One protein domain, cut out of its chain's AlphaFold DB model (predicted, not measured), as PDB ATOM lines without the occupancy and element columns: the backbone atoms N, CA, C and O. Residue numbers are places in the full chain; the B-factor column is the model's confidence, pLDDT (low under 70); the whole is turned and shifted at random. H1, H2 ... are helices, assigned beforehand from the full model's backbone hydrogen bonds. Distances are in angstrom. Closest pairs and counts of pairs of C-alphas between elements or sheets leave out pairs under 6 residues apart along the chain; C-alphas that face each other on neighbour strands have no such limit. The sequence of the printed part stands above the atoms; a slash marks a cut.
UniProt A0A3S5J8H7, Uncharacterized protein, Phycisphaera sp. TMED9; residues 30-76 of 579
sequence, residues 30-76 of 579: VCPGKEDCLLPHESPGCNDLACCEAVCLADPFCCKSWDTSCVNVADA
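AT A GLANCE: This is residues 30 to 76 of the 579 residues of an uncharacterized protein of Phycisphaera sp. TMED9 (UniProt A0A3S5J8H7). What shape is this? Two short helices, H1 and H2, are set steeply to each other, and the long looping stretch of residues 30 to 48 packs with them into a small rounded body. What makes it up? The printed part has 47 residues, with H1 before H2 and no named strand; the class is all helix, with 19 residues in helices, under half. It is compact, with a radius of gyration of the C-alphas of 8.3 A and spans of 20 by 17 by 16 A.

HOW THE PARTS SIT: How do the helices meet? H1, residues 49 to 58, touches H2, residues 68 to 76; their closest C-alphas, of Val 55 and Ala 74, are 6.2 A apart. They run opposite ways at a steep tilt of 66 degrees. What of their backbones? In H1 and H2 every O i to N i+4 pair is within hydrogen-bond range.

IN THESE COORDINATES: Where is H1? It begins at C-alpha 49 (137.569, 29.906, -32.879) and is 14.2 A long. Where does H2 end? It spans 12.3 A, to C-alpha 76 (137.438, 19.145, -20.883).

THE WHOLE: How large is it? The two farthest C-alphas, of Val 30 and Ala 76, are 21.1 A apart. Is it continuous and confident? The printed part has no cut, H1 to H2 is a short link, and no printed residue is under 70 in pLDDT.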
ATOM      1  N   VAL A  30     132.818  25.902 -40.389       75.12
ATOM      2  CA  VAL A  30     131.804  26.775 -39.758       75.12
ATOM      3  C   VAL A  30     132.351  27.387 -38.455       75.12
ATOM      4  O   VAL A  30     131.592  27.884 -37.640       75.12
ATOM      5  N   CYS A  31     133.673  27.357 -38.253       84.00
ATOM      6  CA  CYS A  31     134.331  28.002 -37.123       84.00
ATOM      7  C   CYS A  31     134.798  29.417 -37.518       84.00
ATOM      8  O   CYS A  31     135.375  29.577 -38.599       84.00
ATOM      9  N   PRO A  32     134.574  30.439 -36.676       86.75
ATOM     10  CA  PRO A  32     133.779  30.378 -35.453       86.75
ATOM     11  C   PRO A  32     132.269  30.350 -35.768       86.75
ATOM     12  O   PRO A  32     131.793  30.985 -36.717       86.75
ATOM     13  N   GLY A  33     131.522  29.605 -34.957       85.94
ATOM     14  CA  GLY A  33     130.068  29.671 -34.856       85.94
ATOM     15  C   GLY A  33     129.610  30.941 -34.128       85.94
ATOM     16  O   GLY A  33     130.377  31.879 -33.923       85.94
ATOM     17  N   LYS A  34     128.325  31.012 -33.765       85.81
ATOM     18  CA  LYS A  34     127.755  32.170 -33.039       85.81
ATOM     19  C   LYS A  34     127.310  31.860 -31.617       85.81
ATOM     20  O   LYS A  34     127.057  32.792 -30.861       85.81
ATOM     21  N   GLU A  35     127.120  30.588 -31.313       90.94
ATOM     22  CA  GLU A  35     126.549  30.116 -30.055       90.94
ATOM     23  C   GLU A  35     127.665  29.609 -29.134       90.94
ATOM     24  O   GLU A  35     128.780  29.366 -29.589       90.94
ATOM     25  N   ASP A  36     127.380  29.542 -27.838       89.81
ATOM     26  CA  ASP A  36     128.355  29.257 -26.783       89.81
ATOM     27  C   ASP A  36     128.953  27.843 -26.897       89.81
ATOM     28  O   ASP A  36     128.219  26.869 -27.072       89.81
ATOM     29  N   CYS A  37     130.279  27.720 -26.773       92.31
ATOM     30  CA  CYS A  37     130.984  26.436 -26.825       92.31
ATOM     31  C   CYS A  37     130.584  25.459 -25.712       92.31
ATOM     32  O   CYS A  37     130.652  24.244 -25.925       92.31
ATOM     33  N   LEU A  38     130.136  25.960 -24.562       93.56
ATOM     34  CA  LEU A  38     129.775  25.168 -23.389       93.56
ATOM     35  C   LEU A  38     128.266  24.893 -23.286       93.56
ATOM     36  O   LEU A  38     127.809  24.293 -22.313       93.56
ATOM     37  N   LEU A  39     127.473  25.267 -24.300       92.38
ATOM     38  CA  LEU A  39     126.038  24.972 -24.360       92.38
ATOM     39  C   LEU A  39     125.665  24.195 -25.630       92.38
ATOM     40  O   LEU A  39     126.113  24.531 -26.723       92.38
ATOM     41  N   PRO A  40     124.802  23.164 -25.540       92.19
ATOM     42  CA  PRO A  40     124.402  22.397 -26.713       92.19
ATOM     43  C   PRO A  40     123.442  23.205 -27.596       92.19
ATOM     44  O   PRO A  40     122.476  23.794 -27.103       92.19
ATOM     45  N   HIS A  41     123.654  23.173 -28.910       91.44
ATOM     46  CA  HIS A  41     122.846  23.895 -29.885       91.44
ATOM     47  C   HIS A  41     122.781  23.206 -31.262       91.44
ATOM     48  O   HIS A  41     123.590  22.355 -31.629       91.44
ATOM     49  N   GLU A  42     121.775  23.564 -32.065       86.00
ATOM     50  CA  GLU A  42     121.545  22.921 -33.370       86.00
ATOM     51  C   GLU A  42     122.467  23.452 -34.478       86.00
ATOM     52  O   GLU A  42     122.624  22.794 -35.512       86.00
ATOM     53  N   SER A  43     123.062  24.638 -34.297       85.62
ATOM     54  CA  SER A  43     123.979  25.201 -35.289       85.62
ATOM     55  C   SER A  43     125.354  24.500 -35.275       85.62
ATOM     56  O   SER A  43     125.718  23.881 -34.275       85.62
ATOM     57  N   PRO A  44     126.112  24.508 -36.387       85.12
ATOM     58  CA  PRO A  44     127.454  23.930 -36.421       85.12
ATOM     59  C   PRO A  44     128.506  24.884 -35.835       85.12
ATOM     60  O   PRO A  44     128.513  26.057 -36.206       85.12
ATOM     61  N   GLY A  45     129.436  24.349 -35.035       86.06
ATOM     62  CA  GLY A  45     130.555  25.099 -34.442       86.06
ATOM     63  C   GLY A  45     130.144  26.110 -33.364       86.06
ATOM     64  O   GLY A  45     128.985  26.496 -33.293       86.06
ATOM     65  N   CYS A  46     131.094  26.589 -32.561       92.62
ATOM     66  CA  CYS A  46     130.828  27.511 -31.453       92.62
ATOM     67  C   CYS A  46     131.586  28.846 -31.568       92.62
ATOM     68  O   CYS A  46     132.417  29.022 -32.460       92.62
ATOM     69  N   ASN A  47     131.243  29.803 -30.710       91.25
ATOM     70  CA  ASN A  47     131.665  31.205 -30.746       91.25
ATOM     71  C   ASN A  47     133.169  31.440 -30.550       91.25
ATOM     72  O   ASN A  47     133.662  32.459 -31.036       91.25
ATOM     73  N   ASP A  48     133.892  30.520 -29.916       90.75
ATOM     74  CA  ASP A  48     135.351  30.576 -29.828       90.75
ATOM     75  C   ASP A  48     136.019  29.811 -30.978       90.75
ATOM     76  O   ASP A  48     135.730  28.640 -31.231       90.75
ATOM     77  N   LEU A  49     136.927  30.479 -31.697       90.50
ATOM     78  CA  LEU A  49     137.569  29.906 -32.879       90.50
ATOM     79  C   LEU A  49     138.473  28.726 -32.511       90.50
ATOM     80  O   LEU A  49     138.365  27.675 -33.140       90.50
ATOM     81  N   ALA A  50     139.341  28.883 -31.512       89.94
ATOM     82  CA  ALA A  50     140.329  27.866 -31.163       89.94
ATOM     83  C   ALA A  50     139.650  26.596 -30.627       89.94
ATOM     84  O   ALA A  50     139.940  25.491 -31.093       89.94
ATOM     85  N   CYS A  51     138.681  26.761 -29.727       92.25
ATOM     86  CA  CYS A  51     137.865  25.682 -29.196       92.25
ATOM     87  C   CYS A  51     137.042  25.006 -30.296       92.25
ATOM     88  O   CYS A  51     137.065  23.780 -30.425       92.25
ATOM     89  N   CYS A  52     136.368  25.792 -31.144       91.81
ATOM     90  CA  CYS A  52     135.585  25.253 -32.252       91.81
ATOM     91  C   CYS A  52     136.446  24.374 -33.160       91.81
ATOM     92  O   CYS A  52     136.032  23.263 -33.483       91.81
ATOM     93  N   GLU A  53     137.647  24.826 -33.540       90.88
ATOM     94  CA  GLU A  53     138.571  24.066 -34.384       90.88
ATOM     95  C   GLU A  53     139.099  22.802 -33.699       90.88
ATOM     96  O   GLU A  53     139.141  21.742 -34.331       90.88
ATOM     97  N   ALA A  54     139.454  22.889 -32.415       88.00
ATOM     98  CA  ALA A  54     139.958  21.763 -31.634       88.00
ATOM     99  C   ALA A  54     138.904  20.655 -31.477       88.00
ATOM    100  O   ALA A  54     139.173  19.491 -31.792       88.00
ATOM    101  N   VAL A  55     137.679  21.014 -31.081       90.12
ATOM    102  CA  VAL A  55     136.561  20.069 -30.934       90.12
ATOM    103  C   VAL A  55     136.164  19.494 -32.295       90.12
ATOM    104  O   VAL A  55     135.935  18.293 -32.413       90.12
ATOM    105  N   CYS A  56     136.160  20.312 -33.349       88.69
ATOM    106  CA  CYS A  56     135.939  19.869 -34.727       88.69
ATOM    107  C   CYS A  56     136.956  18.838 -35.220       88.69
ATOM    108  O   CYS A  56     136.614  17.920 -35.973       88.69
ATOM    109  N   LEU A  57     138.224  19.025 -34.855       86.38
ATOM    110  CA  LEU A  57     139.302  18.111 -35.209       86.38
ATOM    111  C   LEU A  57     139.186  16.797 -34.430       86.38
ATOM    112  O   LEU A  57     139.438  15.731 -34.997       86.38
ATOM    113  N   ALA A  58     138.798  16.876 -33.155       84.19
ATOM    114  CA  ALA A  58     138.575  15.717 -32.298       84.19
ATOM    115  C   ALA A  58     137.350  14.899 -32.746       84.19
ATOM    116  O   ALA A  58     137.436  13.673 -32.854       84.19
ATOM    117  N   ASP A  59     136.242  15.572 -33.066       85.19
ATOM    118  CA  ASP A  59     135.029  14.973 -33.614       85.19
ATOM    119  C   ASP A  59     134.464  15.795 -34.798       85.19
ATOM    120  O   ASP A  59     133.797  16.820 -34.615       85.19
ATOM    121  N   PRO A  60     134.631  15.306 -36.046       86.06
ATOM    122  CA  PRO A  60     134.102  15.963 -37.241       86.06
ATOM    123  C   PRO A  60     132.572  16.134 -37.284       86.06
ATOM    124  O   PRO A  60     132.070  16.849 -38.161       86.06
ATOM    125  N   PHE A  61     131.804  15.468 -36.412       86.94
ATOM    126  CA  PHE A  61     130.363  15.708 -36.278       86.94
ATOM    127  C   PHE A  61     130.059  17.049 -35.595       86.94
ATOM    128  O   PHE A  61     129.075  17.688 -35.976       86.94
ATOM    129  N   CYS A  62     130.941  17.541 -34.719       86.81
ATOM    130  CA  CYS A  62     130.788  18.837 -34.051       86.81
ATOM    131  C   CYS A  62     130.860  20.028 -35.026       86.81
ATOM    132  O   CYS A  62     130.225  21.061 -34.821       86.81
ATOM    133  N   CYS A  63     131.497  19.843 -36.189       83.19
ATOM    134  CA  CYS A  63     131.472  20.812 -37.294       83.19
ATOM    135  C   CYS A  63     130.162  20.828 -38.094       83.19
ATOM    136  O   CYS A  63     130.052  21.549 -39.089       83.19
ATOM    137  N   LYS A  64     129.199  19.969 -37.742       85.06
ATOM    138  CA  LYS A  64     127.886  19.861 -38.396       85.06
ATOM    139  C   LYS A  64     126.733  20.144 -37.437       85.06
ATOM    140  O   LYS A  64     125.712  20.643 -37.900       85.06
ATOM    141  N   SER A  65     126.894  19.834 -36.154       87.56
ATOM    142  CA  SER A  65     125.934  20.092 -35.074       87.56
ATOM    143  C   SER A  65     126.660  20.074 -33.732       87.56
ATOM    144  O   SER A  65     127.494  19.193 -33.539       87.56
ATOM    145  N   TRP A  66     126.319  20.967 -32.805       91.69
ATOM    146  CA  TRP A  66     126.988  21.073 -31.506       91.69
ATOM    147  C   TRP A  66     126.146  20.459 -30.378       91.69
ATOM    148  O   TRP A  66     125.381  21.134 -29.695       91.69
ATOM    149  N   ASP A  67     126.220  19.141 -30.207       90.75
ATOM    150  CA  ASP A  67     125.451  18.440 -29.172       90.75
ATOM    151  C   ASP A  67     126.202  18.336 -27.826       90.75
ATOM    152  O   ASP A  67     127.307  18.846 -27.659       90.75
ATOM    153  N   THR A  68     125.602  17.665 -26.836       92.88
ATOM    154  CA  THR A  68     126.205  17.471 -25.503       92.88
ATOM    155  C   THR A  68     127.570  16.777 -25.551       92.88
ATOM    156  O   THR A  68     128.401  17.020 -24.684       92.88
ATOM    157  N   SER A  69     127.832  15.923 -26.544       89.31
ATOM    158  CA  SER A  69     129.152  15.309 -26.689       89.31
ATOM    159  C   SER A  69     130.194  16.351 -27.089       89.31
ATOM    160  O   SER A  69     131.304  16.312 -26.567       89.31
ATOM    161  N   CYS A  70     129.836  17.299 -27.959       91.94
ATOM    162  CA  CYS A  70     130.705  18.415 -28.338       91.94
ATOM    163  C   CYS A  70     130.997  19.328 -27.143       91.94
ATOM    164  O   CYS A  70     132.151  19.669 -26.915       91.94
ATOM    165  N   VAL A  71     129.972  19.632 -26.339       92.75
ATOM    166  CA  VAL A  71     130.113  20.408 -25.097       92.75
ATOM    167  C   VAL A  71     131.042  19.719 -24.100       92.75
ATOM    168  O   VAL A  71     131.937  20.362 -23.579       92.75
ATOM    169  N   ASN A  72     130.900  18.409 -23.873       88.75
ATOM    170  CA  ASN A  72     131.773  17.688 -22.936       88.75
ATOM    171  C   ASN A  72     133.238  17.658 -23.401       88.75
ATOM    172  O   ASN A  72     134.150  17.655 -22.579       88.75
ATOM    173  N   VAL A  73     133.477  17.595 -24.717       88.12
ATOM    174  CA  VAL A  73     134.835  17.710 -25.264       88.12
ATOM    175  C   VAL A  73     135.345  19.139 -25.087       88.12
ATOM    176  O   VAL A  73     136.492  19.306 -24.687       88.12
ATOM    177  N   ALA A  74     134.509  20.150 -25.333       91.00
ATOM    178  CA  ALA A  74     134.860  21.552 -25.136       91.00
ATOM    179  C   ALA A  74     135.221  21.851 -23.672       91.00
ATOM    180  O   ALA A  74     136.322  22.308 -23.406       91.00
ATOM    181  N   ASP A  75     134.359  21.492 -22.725       90.06
ATOM    182  CA  ASP A  75     134.563  21.665 -21.280       90.06
ATOM    183  C   ASP A  75     135.886  21.049 -20.786       90.06
ATOM    184  O   ASP A  75     136.631  21.660 -20.022       90.06
ATOM    185  N   ALA A  76     136.234  19.863 -21.292       87.12
ATOM    186  CA  ALA A  76     137.438  19.145 -20.883       87.12
ATOM    187  C   ALA A  76     138.727  19.561 -21.620       87.12
ATOM    188  O   ALA A  76     139.805  19.113 -21.229       87.12
TER     189      ALA A  76